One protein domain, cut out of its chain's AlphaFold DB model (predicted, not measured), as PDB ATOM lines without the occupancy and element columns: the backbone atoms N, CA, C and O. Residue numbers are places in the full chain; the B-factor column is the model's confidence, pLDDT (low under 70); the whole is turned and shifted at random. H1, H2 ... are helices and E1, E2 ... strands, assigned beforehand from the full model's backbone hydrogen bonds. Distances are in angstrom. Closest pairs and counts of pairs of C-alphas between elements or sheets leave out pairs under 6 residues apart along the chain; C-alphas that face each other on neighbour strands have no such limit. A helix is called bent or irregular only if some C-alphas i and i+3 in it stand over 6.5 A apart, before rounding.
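AT A GLANCE: This is residues 106 to 195 and 299 to 374 of the 377 residues of an uncharacterized protein of Streptomyces sp. SID4950 (UniProt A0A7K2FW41). A small three-stranded sheet with helices H5 and H6 on one face forms a head beside a long helical hairpin of H2 and H3, and H5 bridges the two by packing on H3. H2 makes the longest axis; H1 crosses it near the end of H3, and two stretches stick out: residues 125 to 131, of which 130 to 131 belong to H2, and residues 316 to 321 in the link from E1 to H4. The printed part has 166 residues, with six named helices and three named strands in the order H1 H2 H3 E1 H4 H5 E2 H6 E3; the sheet runs E2 E1 E3, antiparallel, and the class is mostly helix. It is elongated, 62 by 36 by 34 A, yet only just compact, close to loose, with a radius of gyration of the C-alphas of 18.1 A.

IN THESE COORDINATES: In the sheet, E1 is residues 303 to 308, 16.3 A long, E2 residues 351 to 356, 15.7 A, and E3 residues 372 to 374, ending at C-alpha 374 (-74.000, 13.671, -111.386). H5 is residues 329 to 338, H6 residues 358 to 366 and H4 residues 323 to 326. H2, residues 130 to 166, runs 54.6 A from C-alpha 130 (-83.021, 56.592, -96.345). H3, residues 168 to 194, spans 36.1 A and is irregular, with C-alphas 173 and 176 7.4 A apart and a kink of 70 degrees near residue 175. H1 is residues 107 to 117, from C-alpha 107 (-92.715, 33.226, -91.987).

HOW THE PARTS SIT: E1 is the inner strand; N 305 and O 354 of E2 are 2.8 A apart, and N 306 and O 374 of E3 2.8 A, both within hydrogen-bond range. E2, H6 and E3 form a split strand-helix-strand unit, two strands running the same way with E1 between them, and its crossover is right-handed. H5 and H6 on the same face give two layers, helices on one face of a sheet, at heights of 9.1 A and 8.1 A over the sheet. H5 touches H3 at residues 189 to 193 of H3 alone, the closest C-alphas being those of Ala 193 and Ser 337, 4.4 A. The hairpin H2 and H3 has a shallow tilt of 18 degrees, opposite ways, with C-alphas of Trp 150 and Leu 188 closest at 5.4 A. H1 touches residues 135 to 143 of H2 alone, at a steep tilt of 57 degrees, with C-alphas of Ala 113 and Ala 139 closest at 4.2 A. H4 and H2 only just touch, with 3 pairs of C-alphas within 8 A, the closest being those of Leu 151 and Leu 324, 6.7 A. Every O i to N i+4 pair is within hydrogen-bond range in H1, H2, H5 and H6; H3 has 19 of 23, and H4 is too short for one.

THE WHOLE: The C-alphas of Asp 127 and Trp 169 are farthest apart, 62.9 A. Residues 196 to 298 are not printed, a gap of 22.8 A between C-alphas 195 and 299. The links H1 to H2, E1 to H4 and H5 to E2 are long. Mean pLDDT of the printed part is 79.9; residues 120 to 131, 299 to 300, 310 to 322 and 341 to 349 are under 70.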
ATOM      1  N   ASP A 106     -89.181  34.247 -88.706       81.62
ATOM      2  CA  ASP A 106     -90.463  33.590 -88.902       81.62
ATOM      3  C   ASP A 106     -90.955  33.707 -90.362       81.62
ATOM      4  O   ASP A 106     -90.244  34.142 -91.276       81.62
ATOM      5  N   ASP A 107     -92.160  33.195 -90.629       85.62
ATOM      6  CA  ASP A 107     -92.715  33.226 -91.987       85.62
ATOM      7  C   ASP A 107     -93.172  34.634 -92.407       85.62
ATOM      8  O   ASP A 107     -93.182  34.936 -93.602       85.62
ATOM      9  N   GLU A 108     -93.521  35.502 -91.453       87.81
ATOM     10  CA  GLU A 108     -93.915  36.890 -91.708       87.81
ATOM     11  C   GLU A 108     -92.691  37.714 -92.120       87.81
ATOM     12  O   GLU A 108     -92.713  38.324 -93.193       87.81
ATOM     13  N   ASP A 109     -91.593  37.609 -91.363       89.00
ATOM     14  CA  ASP A 109     -90.297  38.218 -91.686       89.00
ATOM     15  C   ASP A 109     -89.832  37.801 -93.085       89.00
ATOM     16  O   ASP A 109     -89.497  38.632 -93.934       89.00
ATOM     17  N   THR A 110     -89.894  36.493 -93.369       89.81
ATOM     18  CA  THR A 110     -89.523  35.933 -94.677       89.81
ATOM     19  C   THR A 110     -90.409  36.492 -95.794       89.81
ATOM     20  O   THR A 110     -89.931  36.779 -96.893       89.81
ATOM     21  N   THR A 111     -91.712  36.652 -95.541       90.81
ATOM     22  CA  THR A 111     -92.663  37.189 -96.524       90.81
ATOM     23  C   THR A 111     -92.379  38.656 -96.834       90.81
ATOM     24  O   THR A 111     -92.349  39.026 -98.009       90.81
ATOM     25  N   ARG A 112     -92.146  39.475 -95.803       90.56
ATOM     26  CA  ARG A 112     -91.808  40.893 -95.954       90.56
ATOM     27  C   ARG A 112     -90.485  41.060 -96.698       90.56
ATOM     28  O   ARG A 112     -90.433  41.794 -97.683       90.56
ATOM     29  N   ALA A 113     -89.455  40.319 -96.293       91.31
ATOM     30  CA  ALA A 113     -88.152  40.353 -96.945       91.31
ATOM     31  C   ALA A 113     -88.238  39.934 -98.420       91.31
ATOM     32  O   ALA A 113     -87.670  40.595 -99.285       91.31
ATOM     33  N   ALA A 114     -88.998  38.882 -98.741       90.12
ATOM     34  CA  ALA A 114     -89.202  38.457-100.124       90.12
ATOM     35  C   ALA A 114     -89.878  39.543-100.977       90.12
ATOM     36  O   ALA A 114     -89.484  39.742-102.124       90.12
ATOM     37  N   ALA A 115     -90.865  40.264-100.435       89.38
ATOM     38  CA  ALA A 115     -91.513  41.357-101.157       89.38
ATOM     39  C   ALA A 115     -90.511  42.460-101.535       89.38
ATOM     40  O   ALA A 115     -90.519  42.907-102.678       89.38
ATOM     41  N   LEU A 116     -89.619  42.830-100.611       87.31
ATOM     42  CA  LEU A 116     -88.578  43.844-100.813       87.31
ATOM     43  C   LEU A 116     -87.465  43.381-101.762       87.31
ATOM     44  O   LEU A 116     -87.086  44.105-102.675       87.31
ATOM     45  N   LEU A 117     -86.964  42.156-101.591       85.56
ATOM     46  CA  LEU A 117     -85.846  41.625-102.382       85.56
ATOM     47  C   LEU A 117     -86.217  41.299-103.829       85.56
ATOM     48  O   LEU A 117     -85.341  41.274-104.693       85.56
ATOM     49  N   LEU A 118     -87.487  40.972-104.078       83.06
ATOM     50  CA  LEU A 118     -87.986  40.603-105.403       83.06
ATOM     51  C   LEU A 118     -88.663  41.768-106.134       83.06
ATOM     52  O   LEU A 118     -89.068  41.599-107.288       83.06
ATOM     53  N   LEU A 119     -88.787  42.934-105.493       76.31
ATOM     54  CA  LEU A 119     -89.142  44.170-106.180       76.31
ATOM     55  C   LEU A 119     -88.068  44.479-107.231       76.31
ATOM     56  O   LEU A 119     -86.867  44.371-106.988       76.31
ATOM     57  N   ASP A 120     -88.520  44.828-108.434       58.38
ATOM     58  CA  ASP A 120     -87.632  45.110-109.556       58.38
ATOM     59  C   ASP A 120     -86.691  46.273-109.197       58.38
ATOM     60  O   ASP A 120     -87.132  47.330-108.733       58.38
ATOM     61  N   ALA A 121     -85.389  46.104-109.448       53.97
ATOM     62  CA  ALA A 121     -84.344  47.078-109.120       53.97
ATOM     63  C   ALA A 121     -84.515  48.432-109.847       53.97
ATOM     64  O   ALA A 121     -83.768  49.378-109.603       53.97
ATOM     65  N   SER A 122     -85.504  48.526-110.740       45.09
ATOM     66  CA  SER A 122     -86.032  49.759-111.321       45.09
ATOM     67  C   SER A 122     -86.620  50.743-110.297       45.09
ATOM     68  O   SER A 122     -86.752  51.916-110.638       45.09
ATOM     69  N   ILE A 123     -87.031  50.294-109.107       43.84
ATOM     70  CA  ILE A 123     -87.753  51.131-108.127       43.84
ATOM     71  C   ILE A 123     -86.792  51.788-107.119       43.84
ATOM     72  O   ILE A 123     -87.055  52.895-106.665       43.84
ATOM     73  N   GLY A 124     -85.623  51.190-106.866       43.38
ATOM     74  CA  GLY A 124     -84.547  51.760-106.038       43.38
ATOM     75  C   GLY A 124     -83.608  52.694-106.811       43.38
ATOM     76  O   GLY A 124     -82.388  52.531-106.758       43.38
ATOM     77  N   GLY A 125     -84.166  53.604-107.618       46.28
ATOM     78  CA  GLY A 125     -83.396  54.670-108.270       46.28
ATOM     79  C   GLY A 125     -82.775  55.626-107.243       46.28
ATOM     80  O   GLY A 125     -83.075  55.535-106.061       46.28
ATOM     81  N   GLU A 126     -81.936  56.566-107.689       45.91
ATOM     82  CA  GLU A 126     -81.228  57.568-106.857       45.91
ATOM     83  C   GLU A 126     -82.133  58.432-105.935       45.91
ATOM     84  O   GLU A 126     -81.613  59.231-105.163       45.91
ATOM     85  N   ASP A 127     -83.457  58.228-105.990       45.94
ATOM     86  CA  ASP A 127     -84.514  58.881-105.209       45.94
ATOM     87  C   ASP A 127     -85.128  57.991-104.095       45.94
ATOM     88  O   ASP A 127     -86.126  58.392-103.501       45.94
ATOM     89  N   ALA A 128     -84.593  56.793-103.816       53.09
ATOM     90  CA  ALA A 128     -85.045  55.970-102.683       53.09
ATOM     91  C   ALA A 128     -84.739  56.668-101.345       53.09
ATOM     92  O   ALA A 128     -83.617  57.150-101.141       53.09
ATOM     93  N   GLU A 129     -85.728  56.739-100.451       56.91
ATOM     94  CA  GLU A 129     -85.576  57.399 -99.150       56.91
ATOM     95  C   GLU A 129     -84.590  56.608 -98.261       56.91
ATOM     96  O   GLU A 129     -84.331  55.426 -98.490       56.91
ATOM     97  N   GLU A 130     -83.978  57.252 -97.260       61.03
ATOM     98  CA  GLU A 130     -83.021  56.592 -96.345       61.03
ATOM     99  C   GLU A 130     -83.656  55.370 -95.651       61.03
ATOM    100  O   GLU A 130     -83.006  54.330 -95.522       61.03
ATOM    101  N   ASP A 131     -84.952  55.466 -95.338       64.12
ATOM    102  CA  ASP A 131     -85.767  54.395 -94.761       64.12
ATOM    103  C   ASP A 131     -85.900  53.184 -95.719       64.12
ATOM    104  O   ASP A 131     -85.845  52.037 -95.274       64.12
ATOM    105  N   ASP A 132     -85.972  53.398 -97.042       73.00
ATOM    106  CA  ASP A 132     -86.062  52.312 -98.038       73.00
ATOM    107  C   ASP A 132     -84.765  51.478 -98.096       73.00
ATOM    108  O   ASP A 132     -84.781  50.275 -98.384       73.00
ATOM    109  N   TRP A 133     -83.617  52.111 -97.826       74.00
ATOM    110  CA  TRP A 133     -82.319  51.434 -97.784       74.00
ATOM    111  C   TRP A 133     -82.140  50.590 -96.527       74.00
ATOM    112  O   TRP A 133     -81.562  49.503 -96.617       74.00
ATOM    113  N   GLU A 134     -82.623  51.073 -95.381       83.44
ATOM    114  CA  GLU A 134     -82.605  50.320 -94.127       83.44
ATOM    115  C   GLU A 134     -83.477  49.063 -94.247       83.44
ATOM    116  O   GLU A 134     -82.984  47.959 -94.012       83.44
ATOM    117  N   GLU A 135     -84.710  49.191 -94.753       84.81
ATOM    118  CA  GLU A 135     -85.605  48.043 -94.960       84.81
ATOM    119  C   GLU A 135     -85.037  47.008 -95.947       84.81
ATOM    120  O   GLU A 135     -85.172  45.795 -95.747       84.81
ATOM    121  N   LEU A 136     -84.379  47.454 -97.024       84.12
ATOM    122  CA  LEU A 136     -83.736  46.546 -97.975       84.12
ATOM    123  C   LEU A 136     -82.550  45.803 -97.345       84.12
ATOM    124  O   LEU A 136     -82.328  44.627 -97.648       84.12
ATOM    125  N   GLU A 137     -81.775  46.468 -96.490       86.00
ATOM    126  CA  GLU A 137     -80.661  45.840 -95.786       86.00
ATOM    127  C   GLU A 137     -81.149  44.839 -94.733       86.00
ATOM    128  O   GLU A 137     -80.630  43.725 -94.673       86.00
ATOM    129  N   GLU A 138     -82.211  45.160 -93.989       89.12
ATOM    130  CA  GLU A 138     -82.894  44.205 -93.108       89.12
ATOM    131  C   GLU A 138     -83.387  42.981 -93.892       89.12
ATOM    132  O   GLU A 138     -83.132  41.839 -93.508       89.12
ATOM    133  N   ALA A 139     -84.015  43.188 -95.053       90.81
ATOM    134  CA  ALA A 139     -84.458  42.090 -95.908       90.81
ATOM    135  C   ALA A 139     -83.287  41.213 -96.392       90.81
ATOM    136  O   ALA A 139     -83.409  39.985 -96.474       90.81
ATOM    137  N   ARG A 140     -82.123  41.810 -96.689       89.81
ATOM    138  CA  ARG A 140     -80.899  41.065 -97.029       89.81
ATOM    139  C   ARG A 140     -80.383  40.256 -95.847       89.81
ATOM    140  O   ARG A 140     -80.018  39.101 -96.061       89.81
ATOM    141  N   GLN A 141     -80.390  40.819 -94.640       90.94
ATOM    142  CA  GLN A 141     -80.009  40.107 -93.419       90.94
ATOM    143  C   GLN A 141     -80.936  38.917 -93.164       90.94
ATOM    144  O   GLN A 141     -80.441  37.816 -92.931       90.94
ATOM    145  N   VAL A 142     -82.252  39.091 -93.337       92.44
ATOM    146  CA  VAL A 142     -83.226  37.988 -93.264       92.44
ATOM    147  C   VAL A 142     -82.879  36.889 -94.263       92.44
ATOM    148  O   VAL A 142     -82.864  35.709 -93.912       92.44
ATOM    149  N   ARG A 143     -82.546  37.251 -95.511       92.75
ATOM    150  CA  ARG A 143     -82.116  36.266 -96.510       92.75
ATOM    151  C   ARG A 143     -80.860  35.522 -96.071       92.75
ATOM    152  O   ARG A 143     -80.849  34.297 -96.135       92.75
ATOM    153  N   GLU A 144     -79.827  36.222 -95.618       91.44
ATOM    154  CA  GLU A 144     -78.594  35.581 -95.147       91.44
ATOM    155  C   GLU A 144     -78.845  34.656 -93.944       91.44
ATOM    156  O   GLU A 144     -78.355  33.526 -93.947       91.44
ATOM    157  N   GLY A 145     -79.674  35.072 -92.980       91.06
ATOM    158  CA  GLY A 145     -80.065  34.263 -91.822       91.06
ATOM    159  C   GLY A 145     -80.821  32.991 -92.210       91.06
ATOM    160  O   GLY A 145     -80.446  31.895 -91.798       91.06
ATOM    161  N   VAL A 146     -81.826  33.097 -93.087       92.06
ATOM    162  CA  VAL A 146     -82.594  31.931 -93.564       92.06
ATOM    163  C   VAL A 146     -81.704  30.939 -94.325       92.06
ATOM    164  O   VAL A 146     -81.849  29.725 -94.158       92.06
ATOM    165  N   PHE A 147     -80.766  31.424 -95.147       91.44
ATOM    166  CA  PHE A 147     -79.807  30.554 -95.834       91.44
ATOM    167  C   PHE A 147     -78.818  29.898 -94.865       91.44
ATOM    168  O   PHE A 147     -78.507  28.717 -95.036       91.44
ATOM    169  N   ALA A 148     -78.365  30.616 -93.833       89.06
ATOM    170  CA  ALA A 148     -77.525  30.049 -92.784       89.06
ATOM    171  C   ALA A 148     -78.253  28.915 -92.045       89.06
ATOM    172  O   ALA A 148     -77.710  27.813 -91.957       89.06
ATOM    173  N   ASP A 149     -79.502  29.130 -91.619       88.38
ATOM    174  CA  ASP A 149     -80.333  28.111 -90.964       88.38
ATOM    175  C   ASP A 149     -80.530  26.874 -91.848       88.38
ATOM    176  O   ASP A 149     -80.398  25.730 -91.396       88.38
ATOM    177  N   TRP A 150     -80.812  27.089 -93.136       89.81
ATOM    178  CA  TRP A 150     -80.961  26.017 -94.117       89.81
ATOM    179  C   TRP A 150     -79.672  25.193 -94.281       89.81
ATOM    180  O   TRP A 150     -79.723  23.959 -94.224       89.81
ATOM    181  N   LEU A 151     -78.513  25.846 -94.425       87.81
ATOM    182  CA  LEU A 151     -77.211  25.171 -94.514       87.81
ATOM    183  C   LEU A 151     -76.893  24.382 -93.242       87.81
ATOM    184  O   LEU A 151     -76.397  23.254 -93.315       87.81
ATOM    185  N   ASP A 152     -77.211  24.941 -92.077       85.69
ATOM    186  CA  ASP A 152     -76.977  24.305 -90.785       85.69
ATOM    187  C   ASP A 152     -77.862  23.064 -90.589       85.69
ATOM    188  O   ASP A 152     -77.409  22.030 -90.075       85.69
ATOM    189  N   ALA A 153     -79.114  23.127 -91.049       87.25
ATOM    190  CA  ALA A 153     -80.028  21.992 -91.078       87.25
ATOM    191  C   ALA A 153     -79.553  20.898 -92.050       87.25
ATOM    192  O   ALA A 153     -79.561  19.715 -91.688       87.25
ATOM    193  N   LEU A 154     -79.083  21.277 -93.245       86.31
ATOM    194  CA  LEU A 154     -78.538  20.348 -94.236       86.31
ATOM    195  C   LEU A 154     -77.274  19.650 -93.713       86.31
ATOM    196  O   LEU A 154     -77.185  18.422 -93.766       86.31
ATOM    197  N   ALA A 155     -76.337  20.408 -93.135       85.31
ATOM    198  CA  ALA A 155     -75.133  19.876 -92.497       85.31
ATOM    199  C   ALA A 155     -75.486  18.902 -91.365       85.31
ATOM    200  O   ALA A 155     -74.952  17.794 -91.288       85.31
ATOM    201  N   SER A 156     -76.440  19.291 -90.511       86.12
ATOM    202  CA  SER A 156     -76.920  18.451 -89.415       86.12
ATOM    203  C   SER A 156     -77.521  17.137 -89.916       86.12
ATOM    204  O   SER A 156     -77.298  16.102 -89.284       86.12
ATOM    205  N   LEU A 157     -78.269  17.153 -91.023       87.06
ATOM    206  CA  LEU A 157     -78.852  15.949 -91.613       87.06
ATOM    207  C   LEU A 157     -77.787  15.051 -92.260       87.06
ATOM    208  O   LEU A 157     -77.850  13.836 -92.074       87.06
ATOM    209  N   ALA A 158     -76.807  15.627 -92.962       85.06
ATOM    210  CA  ALA A 158     -75.689  14.886 -93.553       85.06
ATOM    211  C   ALA A 158     -74.865  14.166 -92.473       85.06
ATOM    212  O   ALA A 158     -74.572  12.977 -92.581       85.06
ATOM    213  N   ASP A 159     -74.585  14.857 -91.369       84.62
ATOM    214  CA  ASP A 159     -73.900  14.284 -90.217       84.62
ATOM    215  C   ASP A 159     -74.666  13.126 -89.564       84.62
ATOM    216  O   ASP A 159     -74.060  12.151 -89.118       84.62
ATOM    217  N   VAL A 160     -75.993  13.248 -89.460       88.88
ATOM    218  CA  VAL A 160     -76.855  12.176 -88.945       88.88
ATOM    219  C   VAL A 160     -76.782  10.960 -89.865       88.88
ATOM    220  O   VAL A 160     -76.657   9.842 -89.371       88.88
ATOM    221  N   ASP A 161     -76.829  11.168 -91.182       87.00
ATOM    222  CA  ASP A 161     -76.768  10.087 -92.169       87.00
ATOM    223  C   ASP A 161     -75.449   9.309 -92.081       87.00
ATOM    224  O   ASP A 161     -75.481   8.090 -91.904       87.00
ATOM    225  N   ARG A 162     -74.316  10.024 -92.015       86.94
ATOM    226  CA  ARG A 162     -72.976   9.442 -91.820       86.94
ATOM    227  C   ARG A 162     -72.914   8.530 -90.594       86.94
ATOM    228  O   ARG A 162     -72.395   7.415 -90.643       86.94
ATOM    229  N   VAL A 163     -73.455   8.970 -89.455       89.31
ATOM    230  CA  VAL A 163     -73.450   8.145 -88.232       89.31
ATOM    231  C   VAL A 163     -74.372   6.925 -88.377       89.31
ATOM    232  O   VAL A 163     -74.048   5.840 -87.889       89.31
ATOM    233  N   LEU A 164     -75.506   7.062 -89.069       90.62
ATOM    234  CA  LEU A 164     -76.436   5.957 -89.335       90.62
ATOM    235  C   LEU A 164     -75.932   4.964 -90.395       90.62
ATOM    236  O   LEU A 164     -76.470   3.855 -90.497       90.62
ATOM    237  N   GLU A 165     -74.930   5.325 -91.186       88.25
ATOM    238  CA  GLU A 165     -74.168   4.408 -92.041       88.25
ATOM    239  C   GLU A 165     -73.128   3.631 -91.247       88.25
ATOM    240  O   GLU A 165     -73.043   2.413 -91.394       88.25
ATOM    241  N   LEU A 166     -72.408   4.303 -90.343       89.62
ATOM    242  CA  LEU A 166     -71.470   3.644 -89.430       89.62
ATOM    243  C   LEU A 166     -72.179   2.654 -88.494       89.62
ATOM    244  O   LEU A 166     -71.629   1.594 -88.179       89.62
ATOM    245  N   PHE A 167     -73.410   2.967 -88.073       92.88
ATOM    246  CA  PHE A 167     -74.195   2.152 -87.139       92.88
ATOM    247  C   PHE A 167     -75.611   1.847 -87.670       92.88
ATOM    248  O   PHE A 167     -76.605   2.371 -87.153       92.88
ATOM    249  N   PRO A 168     -75.756   0.946 -88.664       92.12
ATOM    250  CA  PRO A 168     -77.027   0.726 -89.365       92.12
ATOM    251  C   PRO A 168     -78.186   0.252 -88.481       92.12
ATOM    252  O   PRO A 168     -79.349   0.500 -88.800       92.12
ATOM    253  N   TRP A 169     -77.899  -0.407 -87.354       94.44
ATOM    254  CA  TRP A 169     -78.929  -0.873 -86.418       94.44
ATOM    255  C   TRP A 169     -79.654   0.275 -85.694       94.44
ATOM    256  O   TRP A 169     -80.724   0.049 -85.134       94.44
ATOM    257  N   LEU A 170     -79.109   1.498 -85.718       95.31
ATOM    258  CA  LEU A 170     -79.768   2.688 -85.174       95.31
ATOM    259  C   LEU A 170     -80.863   3.236 -86.100       95.31
ATOM    260  O   LEU A 170     -81.725   3.980 -85.633       95.31
ATOM    261  N   ARG A 171     -80.869   2.873 -87.392       93.06
ATOM    262  CA  ARG A 171     -81.793   3.436 -88.395       93.06
ATOM    263  C   ARG A 171     -83.273   3.304 -88.006       93.06
ATOM    264  O   ARG A 171     -83.967   4.318 -88.080       93.06
ATOM    265  N   PRO A 172     -83.783   2.134 -87.560       93.69
ATOM    266  CA  PRO A 172     -85.188   2.014 -87.169       93.69
ATOM    267  C   PRO A 172     -85.550   2.899 -85.971       93.69
ATOM    268  O   PRO A 172     -86.628   3.483 -85.950       93.69
ATOM    269  N   TRP A 173     -84.643   3.034 -84.998       95.12
ATOM    270  CA  TRP A 173     -84.846   3.870 -83.809       95.12
ATOM    271  C   TRP A 173     -84.816   5.368 -84.152       95.12
ATOM    272  O   TRP A 173     -85.689   6.120 -83.724       95.12
ATOM    273  N   ALA A 174     -83.876   5.800 -84.996       93.12
ATOM    274  CA  ALA A 174     -83.724   7.205 -85.376       93.12
ATOM    275  C   ALA A 174     -84.770   7.687 -86.400       93.12
ATOM    276  O   ALA A 174     -84.910   8.893 -86.607       93.12
ATOM    277  N   GLN A 175     -85.515   6.779 -87.044       90.88
ATOM    278  CA  GLN A 175     -86.349   7.079 -88.212       90.88
ATOM    279  C   GLN A 175     -87.315   8.254 -87.996       90.88
ATOM    280  O   GLN A 175     -87.415   9.128 -88.854       90.88
ATOM    281  N   ALA A 176     -88.018   8.299 -86.863       90.75
ATOM    282  CA  ALA A 176     -88.980   9.366 -86.585       90.75
ATOM    283  C   ALA A 176     -88.304  10.737 -86.396       90.75
ATOM    284  O   ALA A 176     -88.834  11.756 -86.832       90.75
ATOM    285  N   ALA A 177     -87.125  10.780 -85.771       90.44
ATOM    286  CA  ALA A 177     -86.359  12.014 -85.606       90.44
ATOM    287  C   ALA A 177     -85.744  12.484 -86.935       90.44
ATOM    288  O   ALA A 177     -85.816  13.664 -87.263       90.44
ATOM    289  N   VAL A 178     -85.228  11.555 -87.744       90.06
ATOM    290  CA  VAL A 178     -84.713  11.838 -89.093       90.06
ATOM    291  C   VAL A 178     -85.806  12.398 -90.006       90.06
ATOM    292  O   VAL A 178     -85.552  13.358 -90.731       90.06
ATOM    293  N   ARG A 179     -87.027  11.844 -89.955       88.31
ATOM    294  CA  ARG A 179     -88.178  12.386 -90.697       88.31
ATOM    295  C   ARG A 179     -88.470  13.827 -90.289       88.31
ATOM    296  O   ARG A 179     -88.438  14.691 -91.145       88.31
ATOM    297  N   ARG A 180     -88.586  14.107 -88.985       88.56
ATOM    298  CA  ARG A 180     -88.789  15.481 -88.486       88.56
ATOM    299  C   ARG A 180     -87.710  16.463 -88.956       88.56
ATOM    300  O   ARG A 180     -88.037  17.594 -89.296       88.56
ATOM    301  N   LYS A 181     -86.438  16.046 -89.009       88.69
ATOM    302  CA  LYS A 181     -85.359  16.868 -89.592       88.69
ATOM    303  C   LYS A 181     -85.535  17.122 -91.076       88.69
ATOM    304  O   LYS A 181     -85.255  18.220 -91.533       88.69
ATOM    305  N   THR A 182     -85.938  16.091 -91.805       87.31
ATOM    306  CA  THR A 182     -86.162  16.173 -93.248       87.31
ATOM    307  C   THR A 182     -87.302  17.149 -93.534       87.31
ATOM    308  O   THR A 182     -87.097  18.094 -94.285       87.31
ATOM    309  N   ASP A 183     -88.427  17.009 -92.830       86.94
ATOM    310  CA  ASP A 183     -89.575  17.915 -92.937       86.94
ATOM    311  C   ASP A 183     -89.174  19.367 -92.597       86.94
ATOM    312  O   ASP A 183     -89.555  20.314 -93.279       86.94
ATOM    313  N   HIS A 184     -88.351  19.563 -91.559       87.75
ATOM    314  CA  HIS A 184     -87.845  20.889 -91.198       87.75
ATOM    315  C   HIS A 184     -86.918  21.486 -92.271       87.75
ATOM    316  O   HIS A 184     -87.048  22.664 -92.603       87.75
ATOM    317  N   LEU A 185     -86.021  20.680 -92.847       87.81
ATOM    318  CA  LEU A 185     -85.160  21.099 -93.953       87.81
ATOM    319  C   LEU A 185     -85.985  21.499 -95.184       87.81
ATOM    320  O   LEU A 185     -85.636  22.470 -95.853       87.81
ATOM    321  N   GLU A 186     -87.080  20.796 -95.478       87.94
ATOM    322  CA  GLU A 186     -88.004  21.153 -96.561       87.94
ATOM    323  C   GLU A 186     -88.692  22.501 -96.306       87.94
ATOM    324  O   GLU A 186     -88.759  23.329 -97.214       87.94
ATOM    325  N   VAL A 187     -89.123  22.773 -95.067       89.19
ATOM    326  CA  VAL A 187     -89.676  24.086 -94.677       89.19
ATOM    327  C   VAL A 187     -88.645  25.200 -94.873       89.19
ATOM    328  O   VAL A 187     -88.966  26.231 -95.465       89.19
ATOM    329  N   LEU A 188     -87.405  25.000 -94.419       90.19
ATOM    330  CA  LEU A 188     -86.330  25.979 -94.602       90.19
ATOM    331  C   LEU A 188     -85.976  26.175 -96.081       90.19
ATOM    332  O   LEU A 188     -85.798  27.308 -96.515       90.19
ATOM    333  N   SER A 189     -85.950  25.096 -96.868       90.31
ATOM    334  CA  SER A 189     -85.713  25.166 -98.318       90.31
ATOM    335  C   SER A 189     -86.804  25.990 -99.004       90.31
ATOM    336  O   SER A 189     -86.501  26.875 -99.800       90.31
ATOM    337  N   ALA A 190     -88.074  25.775 -98.639       90.00
ATOM    338  CA  ALA A 190     -89.193  26.551 -99.163       90.00
ATOM    339  C   ALA A 190     -89.104  28.041 -98.786       90.00
ATOM    340  O   ALA A 190     -89.384  28.895 -99.624       90.00
ATOM    341  N   ARG A 191     -88.680  28.372 -97.558       92.12
ATOM    342  CA  ARG A 191     -88.449  29.766 -97.134       92.12
ATOM    343  C   ARG A 191     -87.303  30.416 -97.902       92.12
ATOM    344  O   ARG A 191     -87.491  31.483 -98.475       92.12
ATOM    345  N   ALA A 192     -86.152  29.753 -97.978       92.50
ATOM    346  CA  ALA A 192     -84.986  30.229 -98.718       92.50
ATOM    347  C   ALA A 192     -85.306  30.452-100.209       92.50
ATOM    348  O   ALA A 192     -84.949  31.484-100.776       92.50
ATOM    349  N   ALA A 193     -86.061  29.537-100.827       91.88
ATOM    350  CA  ALA A 193     -86.499  29.652-102.217       91.88
ATOM    351  C   ALA A 193     -87.386  30.884-102.478       91.88
ATOM    352  O   ALA A 193     -87.348  31.442-103.570       91.88
ATOM    353  N   ARG A 194     -88.176  31.336-101.490       92.19
ATOM    354  CA  ARG A 194     -89.014  32.546-101.618       92.19
ATOM    355  C   ARG A 194     -88.202  33.839-101.654       92.19
ATOM    356  O   ARG A 194     -88.713  34.843-102.131       92.19
ATOM    357  N   LEU A 195     -86.969  33.824-101.155       92.81
ATOM    358  CA  LEU A 195     -86.101  35.002-101.047       92.81
ATOM    359  C   LEU A 195     -85.210  35.204-102.283       92.81
ATOM    360  O   LEU A 195     -84.387  36.123-102.317       92.81
ATOM    361  N   ALA A 299     -84.673  27.671-123.447       55.75
ATOM    362  CA  ALA A 299     -85.108  26.818-122.349       55.75
ATOM    363  C   ALA A 299     -85.034  25.338-122.757       55.75
ATOM    364  O   ALA A 299     -86.045  24.667-122.958       55.75
ATOM    365  N   ASP A 300     -83.817  24.826-122.883       62.31
ATOM    366  CA  ASP A 300     -83.523  23.416-122.960       62.31
ATOM    367  C   ASP A 300     -84.022  22.830-121.645       62.31
ATOM    368  O   ASP A 300     -83.635  23.278-120.558       62.31
ATOM    369  N   GLY A 301     -84.981  21.916-121.780       77.12
ATOM    370  CA  GLY A 301     -85.885  21.509-120.717       77.12
ATOM    371  C   GLY A 301     -85.218  21.109-119.401       77.12
ATOM    372  O   GLY A 301     -84.007  20.937-119.267       77.12
ATOM    373  N   THR A 302     -86.056  20.939-118.390       87.44
ATOM    374  CA  THR A 302     -85.640  20.575-117.040       87.44
ATOM    375  C   THR A 302     -84.746  19.329-117.016       87.44
ATOM    376  O   THR A 302     -85.117  18.278-117.540       87.44
ATOM    377  N   ARG A 303     -83.591  19.427-116.349       89.19
ATOM    378  CA  ARG A 303     -82.667  18.315-116.088       89.19
ATOM    379  C   ARG A 303     -82.718  17.911-114.620       89.19
ATOM    380  O   ARG A 303     -82.996  18.727-113.744       89.19
ATOM    381  N   VAL A 304     -82.442  16.638-114.360       90.19
ATOM    382  CA  VAL A 304     -82.386  16.078-113.008       90.19
ATOM    383  C   VAL A 304     -80.947  15.687-112.704       90.19
ATOM    384  O   VAL A 304     -80.331  14.934-113.460       90.19
ATOM    385  N   LEU A 305     -80.418  16.212-111.604       90.50
ATOM    386  CA  LEU A 305     -79.093  15.906-111.083       90.50
ATOM    387  C   LEU A 305     -79.216  15.223-109.721       90.50
ATOM    388  O   LEU A 305     -80.148  15.482-108.958       90.50
ATOM    389  N   LEU A 306     -78.249  14.369-109.414       87.88
ATOM    390  CA  LEU A 306     -77.994  13.855-108.079       87.88
ATOM    391  C   LEU A 306     -76.857  14.672-107.473       87.88
ATOM    392  O   LEU A 306     -75.779  14.772-108.056       87.88
ATOM    393  N   MET A 307     -77.114  15.253-106.309       86.19
ATOM    394  CA  MET A 307     -76.128  15.975-105.516       86.19
ATOM    395  C   MET A 307     -75.742  15.108-104.325       86.19
ATOM    396  O   MET A 307     -76.609  14.691-103.554       86.19
ATOM    397  N   ARG A 308     -74.444  14.863-104.151       83.00
ATOM    398  CA  ARG A 308     -73.910  14.197-102.961       83.00
ATOM    399  C   ARG A 308     -73.220  15.218-102.075       83.00
ATOM    400  O   ARG A 308     -72.335  15.945-102.533       83.00
ATOM    401  N   VAL A 309     -73.618  15.247-100.806       75.88
ATOM    402  CA  VAL A 309     -72.870  15.981 -99.786       75.88
ATOM    403  C   VAL A 309     -71.626  15.152 -99.473       75.88
ATOM    404  O   VAL A 309     -71.782  13.984 -99.110       75.88
ATOM    405  N   PRO A 310     -70.402  15.683 -99.656       68.56
ATOM    406  CA  PRO A 310     -69.201  14.938 -99.322       68.56
ATOM    407  C   PRO A 310     -69.233  14.586 -97.838       68.56
ATOM    408  O   PRO A 310     -69.708  15.377 -97.015       68.56
ATOM    409  N   ASP A 311     -68.668  13.429 -97.493       62.00
ATOM    410  CA  ASP A 311     -68.310  13.163 -96.108       62.00
ATOM    411  C   ASP A 311     -67.523  14.363 -95.597       62.00
ATOM    412  O   ASP A 311     -66.586  14.820 -96.260       62.00
ATOM    413  N   ALA A 312     -67.911  14.891 -94.437       53.66
ATOM    414  CA  ALA A 312     -67.098  15.868 -93.742       53.66
ATOM    415  C   ALA A 312     -65.745  15.201 -93.465       53.66
ATOM    416  O   ALA A 312     -65.572  14.493 -92.469       53.66
ATOM    417  N   ALA A 313     -64.793  15.363 -94.389       38.34
ATOM    418  CA  ALA A 313     -63.422  14.959 -94.182       38.34
ATOM    419  C   ALA A 313     -63.005  15.582 -92.854       38.34
ATOM    420  O   ALA A 313     -63.346  16.739 -92.588       38.34
ATOM    421  N   ALA A 314     -62.332  14.793 -92.009       36.25
ATOM    422  CA  ALA A 314     -61.877  15.243 -90.700       36.25
ATOM    423  C   ALA A 314     -61.356  16.684 -90.822       36.25
ATOM    424  O   ALA A 314     -60.544  16.922 -91.725       36.25
ATOM    425  N   PRO A 315     -61.849  17.631 -89.996       40.12
ATOM    426  CA  PRO A 315     -61.585  19.050 -90.185       40.12
ATOM    427  C   PRO A 315     -60.087  19.237 -90.400       40.12
ATOM    428  O   PRO A 315     -59.278  18.851 -89.546       40.12
ATOM    429  N   GLN A 316     -59.702  19.737 -91.580       37.31
ATOM    430  CA  GLN A 316     -58.304  20.052 -91.841       37.31
ATOM    431  C   GLN A 316     -57.866  21.004 -90.731       37.31
ATOM    432  O   GLN A 316     -58.535  22.003 -90.474       37.31
ATOM    433  N   ARG A 317     -56.781  20.668 -90.020       32.84
ATOM    434  CA  ARG A 317     -56.271  21.500 -88.920       32.84
ATOM    435  C   ARG A 317     -56.169  22.956 -89.390       32.84
ATOM    436  O   ARG A 317     -55.315  23.261 -90.214       32.84
ATOM    437  N   GLY A 318     -57.010  23.827 -88.830       38.28
ATOM    438  CA  GLY A 318     -57.021  25.266 -89.108       38.28
ATOM    439  C   GLY A 318     -58.164  25.768 -89.998       38.28
ATOM    440  O   GLY A 318     -58.335  26.977 -90.081       38.28
ATOM    441  N   SER A 319     -58.964  24.890 -90.609       42.03
ATOM    442  CA  SER A 319     -60.207  25.277 -91.288       42.03
ATOM    443  C   SER A 319     -61.384  25.026 -90.345       42.03
ATOM    444  O   SER A 319     -61.681  23.883 -89.995       42.03
ATOM    445  N   HIS A 320     -61.990  26.110 -89.861       48.00
ATOM    446  CA  HIS A 320     -63.232  26.065 -89.084       48.00
ATOM    447  C   HIS A 320     -64.479  26.055 -89.978       48.00
ATOM    448  O   HIS A 320     -65.571  25.829 -89.464       48.00
ATOM    449  N   GLU A 321     -64.306  26.277 -91.284       53.12
ATOM    450  CA  GLU A 321     -65.406  26.362 -92.239       53.12
ATOM    451  C   GLU A 321     -65.901  24.968 -92.615       53.12
ATOM    452  O   GLU A 321     -65.130  24.086 -93.017       53.12
ATOM    453  N   ARG A 322     -67.208  24.753 -92.481       66.06
ATOM    454  CA  ARG A 322     -67.833  23.508 -92.934       66.06
ATOM    455  C   ARG A 322     -67.801  23.456 -94.463       66.06
ATOM    456  O   ARG A 322     -67.916  24.499 -95.099       66.06
ATOM    457  N   PRO A 323     -67.720  22.269 -95.095       70.25
ATOM    458  CA  PRO A 323     -67.719  22.166 -96.555       70.25
ATOM    459  C   PRO A 323     -68.854  22.960 -97.215       70.25
ATOM    460  O   PRO A 323     -68.608  23.679 -98.171       70.25
ATOM    461  N   LEU A 324     -70.063  22.916 -96.648       78.12
ATOM    462  CA  LEU A 324     -71.234  23.628 -97.166       78.12
ATOM    463  C   LEU A 324     -71.144  25.164 -97.068       78.12
ATOM    464  O   LEU A 324     -71.807  25.848 -97.838       78.12
ATOM    465  N   GLU A 325     -70.306  25.718 -96.190       74.81
ATOM    466  CA  GLU A 325     -70.076  27.171 -96.090       74.81
ATOM    467  C   GLU A 325     -69.205  27.696 -97.242       74.81
ATOM    468  O   GLU A 325     -69.177  28.894 -97.505       74.81
ATOM    469  N   ARG A 326     -68.527  26.800 -97.973       83.31
ATOM    470  CA  ARG A 326     -67.718  27.142 -99.153       83.31
ATOM    471  C   ARG A 326     -68.536  27.262-100.439       83.31
ATOM    472  O   ARG A 326     -67.963  27.591-101.476       83.31
ATOM    473  N   LEU A 327     -69.832  26.953-100.391       88.06
ATOM    474  CA  LEU A 327     -70.725  27.091-101.538       88.06
ATOM    475  C   LEU A 327     -70.903  28.561-101.891       88.06
ATOM    476  O   LEU A 327     -71.111  29.390-101.000       88.06
ATOM    477  N   SER A 328     -70.892  28.879-103.184       90.94
ATOM    478  CA  SER A 328     -71.217  30.239-103.609       90.94
ATOM    479  C   SER A 328     -72.674  30.568-103.276       90.94
ATOM    480  O   SER A 328     -73.526  29.683-103.170       90.94
ATOM    481  N   ARG A 329     -72.991  31.857-103.132       92.69
ATOM    482  CA  ARG A 329     -74.369  32.303-102.870       92.69
ATOM    483  C   ARG A 329     -75.310  31.823-103.985       92.69
ATOM    484  O   ARG A 329     -76.405  31.341-103.714       92.69
ATOM    485  N   TRP A 330     -74.852  31.843-105.236       94.56
ATOM    486  CA  TRP A 330     -75.588  31.256-106.358       94.56
ATOM    487  C   TRP A 330     -75.860  29.753-106.173       94.56
ATOM    488  O   TRP A 330     -77.005  29.326-106.332       94.56
ATOM    489  N   GLU A 331     -74.852  28.951-105.808       93.12
ATOM    490  CA  GLU A 331     -75.026  27.506-105.592       93.12
ATOM    491  C   GLU A 331     -76.023  27.226-104.463       93.12
ATOM    492  O   GLU A 331     -76.934  26.416-104.634       93.12
ATOM    493  N   GLN A 332     -75.899  27.934-103.336       92.75
ATOM    494  CA  GLN A 332     -76.824  27.817-102.205       92.75
ATOM    495  C   GLN A 332     -78.267  28.080-102.647       92.75
ATOM    496  O   GLN A 332     -79.161  27.279-102.372       92.75
ATOM    497  N   ALA A 333     -78.496  29.166-103.390       93.00
ATOM    498  CA  ALA A 333     -79.819  29.527-103.882       93.00
ATOM    499  C   ALA A 333     -80.392  28.520-104.882       93.00
ATOM    500  O   ALA A 333     -81.587  28.216-104.829       93.00
ATOM    501  N   VAL A 334     -79.561  27.977-105.776       93.56
ATOM    502  CA  VAL A 334     -79.972  26.914-106.700       93.56
ATOM    503  C   VAL A 334     -80.408  25.676-105.927       93.56
ATOM    504  O   VAL A 334     -81.481  25.133-106.189       93.56
ATOM    505  N   LEU A 335     -79.621  25.250-104.943       91.12
ATOM    506  CA  LEU A 335     -79.946  24.083-104.134       91.12
ATOM    507  C   LEU A 335     -81.221  24.304-103.315       91.12
ATOM    508  O   LEU A 335     -82.113  23.463-103.373       91.12
ATOM    509  N   ALA A 336     -81.370  25.435-102.630       90.31
ATOM    510  CA  ALA A 336     -82.586  25.738-101.877       90.31
ATOM    511  C   ALA A 336     -83.843  25.798-102.770       90.31
ATOM    512  O   ALA A 336     -84.908  25.340-102.365       90.31
ATOM    513  N   SER A 337     -83.717  26.316-103.999       90.38
ATOM    514  CA  SER A 337     -84.855  26.544-104.906       90.38
ATOM    515  C   SER A 337     -85.283  25.321-105.716       90.38
ATOM    516  O   SER A 337     -86.447  25.221-106.102       90.38
ATOM    517  N   TYR A 338     -84.352  24.417-106.029       87.75
ATOM    518  CA  TYR A 338     -84.575  23.334-106.996       87.75
ATOM    519  C   TYR A 338     -84.383  21.928-106.422       87.75
ATOM    520  O   TYR A 338     -84.535  20.939-107.148       87.75
ATOM    521  N   THR A 339     -84.047  21.810-105.138       84.06
ATOM    522  CA  THR A 339     -83.887  20.507-104.493       84.06
ATOM    523  C   THR A 339     -85.212  20.009-103.940       84.06
ATOM    524  O   THR A 339     -85.891  20.700-103.188       84.06
ATOM    525  N   SER A 340     -85.544  18.762-104.258       70.06
ATOM    526  CA  SER A 340     -86.535  17.987-103.517       70.06
ATOM    527  C   SER A 340     -85.804  16.920-102.713       70.06
ATOM    528  O   SER A 340     -84.979  16.185-103.272       70.06
ATOM    529  N   VAL A 341     -86.104  16.806-101.418       63.84
ATOM    530  CA  VAL A 341     -85.462  15.824-100.532       63.84
ATOM    531  C   VAL A 341     -86.065  14.432-100.753       63.84
ATOM    532  O   VAL A 341     -86.701  13.833 -99.895       63.84
ATOM    533  N   GLU A 342     -85.854  13.864-101.939       58.72
ATOM    534  CA  GLU A 342     -86.154  12.458-102.187       58.72
ATOM    535  C   GLU A 342     -84.997  11.597-101.666       58.72
ATOM    536  O   GLU A 342     -84.015  11.341-102.363       58.72
ATOM    537  N   ARG A 343     -85.113  11.124-100.419       53.53
ATOM    538  CA  ARG A 343     -84.200  10.109 -99.874       53.53
ATOM    539  C   ARG A 343     -84.410   8.779-100.599       53.53
ATOM    540  O   ARG A 343     -85.282   7.989-100.235       53.53
ATOM    541  N   ARG A 344     -83.565   8.478-101.585       47.75
ATOM    542  CA  ARG A 344     -83.400   7.097-102.060       47.75
ATOM    543  C   ARG A 344     -82.541   6.315-101.065       47.75
ATOM    544  O   ARG A 344     -81.353   6.571-100.906       47.75
ATOM    545  N   HIS A 345     -83.147   5.338-100.394       45.16
ATOM    546  CA  HIS A 345     -82.415   4.300 -99.664       45.16
ATOM    547  C   HIS A 345     -81.878   3.216-100.626       45.16
ATOM    548  O   HIS A 345     -82.574   2.900-101.593       45.16
ATOM    549  N   PRO A 346     -80.747   2.544-100.318       49.72
ATOM    550  CA  PRO A 346     -79.699   2.886 -99.362       49.72
ATOM    551  C   PRO A 346     -78.445   3.328-100.137       49.72
ATOM    552  O   PRO A 346     -77.643   2.486-100.534       49.72
ATOM    553  N   ALA A 347     -78.288   4.626-100.385       51.84
ATOM    554  CA  ALA A 347     -76.980   5.147-100.773       51.84
ATOM    555  C   ALA A 347     -76.077   5.233 -99.530       51.84
ATOM    556  O   ALA A 347     -76.579   5.302 -98.408       51.84
ATOM    557  N   GLU A 348     -74.766   5.176 -99.752       57.03
ATOM    558  CA  GLU A 348     -73.716   5.299 -98.730       57.03
ATOM    559  C   GLU A 348     -73.470   6.755 -98.303       57.03
ATOM    560  O   GLU A 348     -72.531   6.978 -97.554       57.03
ATOM    561  N   HIS A 349     -74.284   7.710 -98.790       66.56
ATOM    562  CA  HIS A 349     -74.225   9.134 -98.446       66.56
ATOM    563  C   HIS A 349     -75.582   9.825 -98.630       66.56
ATOM    564  O   HIS A 349     -76.384   9.429 -99.493       66.56
ATOM    565  N   LEU A 350     -75.782  10.955 -97.934       74.75
ATOM    566  CA  LEU A 350     -76.921  11.848 -98.164       74.75
ATOM    567  C   LEU A 350     -76.903  12.347 -99.616       74.75
ATOM    568  O   LEU A 350     -76.104  13.204-100.003       74.75
ATOM    569  N   THR A 351     -77.825  11.810-100.409       78.25
ATOM    570  CA  THR A 351     -78.022  12.177-101.810       78.25
ATOM    571  C   THR A 351     -79.327  12.947-101.948       78.25
ATOM    572  O   THR A 351     -80.377  12.465-101.517       78.25
ATOM    573  N   LEU A 352     -79.265  14.131-102.555       81.69
ATOM    574  CA  LEU A 352     -80.433  14.949-102.870       81.69
ATOM    575  C   LEU A 352     -80.677  14.973-104.377       81.69
ATOM    576  O   LEU A 352     -79.739  14.923-105.174       81.69
ATOM    577  N   THR A 353     -81.947  15.066-104.766       87.19
ATOM    578  CA  THR A 353     -82.335  15.203-106.172       87.19
ATOM    579  C   THR A 353     -82.580  16.675-106.476       87.19
ATOM    580  O   THR A 353     -83.430  17.304-105.846       87.19
ATOM    581  N   VAL A 354     -81.854  17.214-107.454       89.38
ATOM    582  CA  VAL A 354     -81.922  18.624-107.850       89.38
ATOM    583  C   VAL A 354     -82.501  18.713-109.258       89.38
ATOM    584  O   VAL A 354     -81.935  18.175-110.212       89.38
ATOM    585  N   ARG A 355     -83.656  19.366-109.403       90.88
ATOM    586  CA  ARG A 355     -84.378  19.485-110.674       90.88
ATOM    587  C   ARG A 355     -84.293  20.922-111.186       90.88
ATOM    588  O   ARG A 355     -85.062  21.773-110.760       90.88
ATOM    589  N   VAL A 356     -83.382  21.174-112.120       90.81
ATOM    590  CA  VAL A 356     -82.975  22.522-112.557       90.81
ATOM    591  C   VAL A 356     -83.178  22.741-114.060       90.81
ATOM    592  O   VAL A 356     -83.203  21.773-114.824       90.81
ATOM    593  N   PRO A 357     -83.270  24.000-114.528       91.00
ATOM    594  CA  PRO A 357     -83.139  24.323-115.949       91.00
ATOM    595  C   PRO A 357     -81.835  23.766-116.541       91.00
ATOM    596  O   PRO A 357     -80.816  23.694-115.846       91.00
ATOM    597  N   GLY A 358     -81.834  23.400-117.829       88.62
ATOM    598  CA  GLY A 358     -80.682  22.750-118.464       88.62
ATOM    599  C   GLY A 358     -79.377  23.540-118.357       88.62
ATOM    600  O   GLY A 358     -78.303  22.956-118.235       88.62
ATOM    601  N   THR A 359     -79.458  24.864-118.323       88.94
ATOM    602  CA  THR A 359     -78.291  25.752-118.261       88.94
ATOM    603  C   THR A 359     -77.704  25.846-116.868       88.94
ATOM    604  O   THR A 359     -76.491  25.712-116.713       88.94
ATOM    605  N   VAL A 360     -78.562  25.941-115.852       91.25
ATOM    606  CA  VAL A 360     -78.172  25.788-114.446       91.25
ATOM    607  C   VAL A 360     -77.511  24.422-114.237       91.25
ATOM    608  O   VAL A 360     -76.471  24.345-113.592       91.25
ATOM    609  N   ALA A 361     -78.040  23.357-114.851       91.19
ATOM    610  CA  ALA A 361     -77.440  22.026-114.771       91.19
ATOM    611  C   ALA A 361     -76.035  21.958-115.393       91.19
ATOM    612  O   ALA A 361     -75.129  21.390-114.792       91.19
ATOM    613  N   VAL A 362     -75.843  22.535-116.586       90.25
ATOM    614  CA  VAL A 362     -74.526  22.597-117.247       90.25
ATOM    615  C   VAL A 362     -73.518  23.334-116.374       90.25
ATOM    616  O   VAL A 362     -72.378  22.889-116.273       90.25
ATOM    617  N   ARG A 363     -73.939  24.422-115.720       90.88
ATOM    618  CA  ARG A 363     -73.086  25.165-114.798       90.88
ATOM    619  C   ARG A 363     -72.743  24.352-113.552       90.88
ATOM    620  O   ARG A 363     -71.569  24.221-113.250       90.88
ATOM    621  N   LEU A 364     -73.722  23.749-112.873       91.38
ATOM    622  CA  LEU A 364     -73.455  22.894-111.705       91.38
ATOM    623  C   LEU A 364     -72.458  21.768-112.022       91.38
ATOM    624  O   LEU A 364     -71.594  21.467-111.208       91.38
ATOM    625  N   LEU A 365     -72.546  21.176-113.216       90.19
ATOM    626  CA  LEU A 365     -71.639  20.113-113.663       90.19
ATOM    627  C   LEU A 365     -70.233  20.605-114.053       90.19
ATOM    628  O   LEU A 365     -69.331  19.780-114.176       90.19
ATOM    629  N   SER A 366     -70.041  21.905-114.298       87.75
ATOM    630  CA  SER A 366     -68.746  22.484-114.690       87.75
ATOM    631  C   SER A 366     -68.034  23.237-113.565       87.75
ATOM    632  O   SER A 366     -66.865  23.592-113.728       87.75
ATOM    633  N   LEU A 367     -68.717  23.483-112.444       85.12
ATOM    634  CA  LEU A 367     -68.151  24.132-111.266       85.12
ATOM    635  C   LEU A 367     -67.131  23.231-110.567       85.12
ATOM    636  O   LEU A 367     -67.346  22.031-110.399       85.12
ATOM    637  N   ASP A 368     -66.056  23.844-110.075       82.69
ATOM    638  CA  ASP A 368     -65.172  23.233-109.078       82.69
ATOM    639  C   ASP A 368     -65.813  23.385-107.691       82.69
ATOM    640  O   ASP A 368     -65.417  24.214-106.870       82.69
ATOM    641  N   SER A 369     -66.906  22.650-107.492       83.38
ATOM    642  CA  SER A 369     -67.698  22.688-106.267       83.38
ATOM    643  C   SER A 369     -67.186  21.671-105.251       83.38
ATOM    644  O   SER A 369     -66.661  20.610-105.588       83.38
ATOM    645  N   VAL A 370     -67.407  21.960-103.970       82.56
ATOM    646  CA  VAL A 370     -67.212  20.980-102.888       82.56
ATOM    647  C   VAL A 370     -68.232  19.837-102.951       82.56
ATOM    648  O   VAL A 370     -68.002  18.784-102.360       82.56
ATOM    649  N   LEU A 371     -69.356  20.037-103.646       83.75
ATOM    650  CA  LEU A 371     -70.393  19.031-103.855       83.75
ATOM    651  C   LEU A 371     -70.133  18.239-105.134       83.75
ATOM    652  O   LEU A 371     -69.707  18.789-106.147       83.75
ATOM    653  N   ALA A 372     -70.453  16.945-105.105       85.38
ATOM    654  CA  ALA A 372     -70.410  16.116-106.303       85.38
ATOM    655  C   ALA A 372     -71.784  16.111-106.986       85.38
ATOM    656  O   ALA A 372     -72.774  15.673-106.391       85.38
ATOM    657  N   TYR A 373     -71.823  16.575-108.236       87.12
ATOM    658  CA  TYR A 373     -73.011  16.570-109.088       87.12
ATOM    659  C   TYR A 373     -72.888  15.510-110.181       87.12
ATOM    660  O   TYR A 373     -71.897  15.461-110.908       87.12
ATOM    661  N   GLU A 374     -73.923  14.691-110.338       88.69
ATOM    662  CA  GLU A 374     -74.000  13.671-111.386       88.69
ATOM    663  C   GLU A 374     -75.367  13.728-112.087       88.69
ATOM    664  O   GLU A 374     -76.380  13.980-111.430       88.69
TER     665      GLU A 374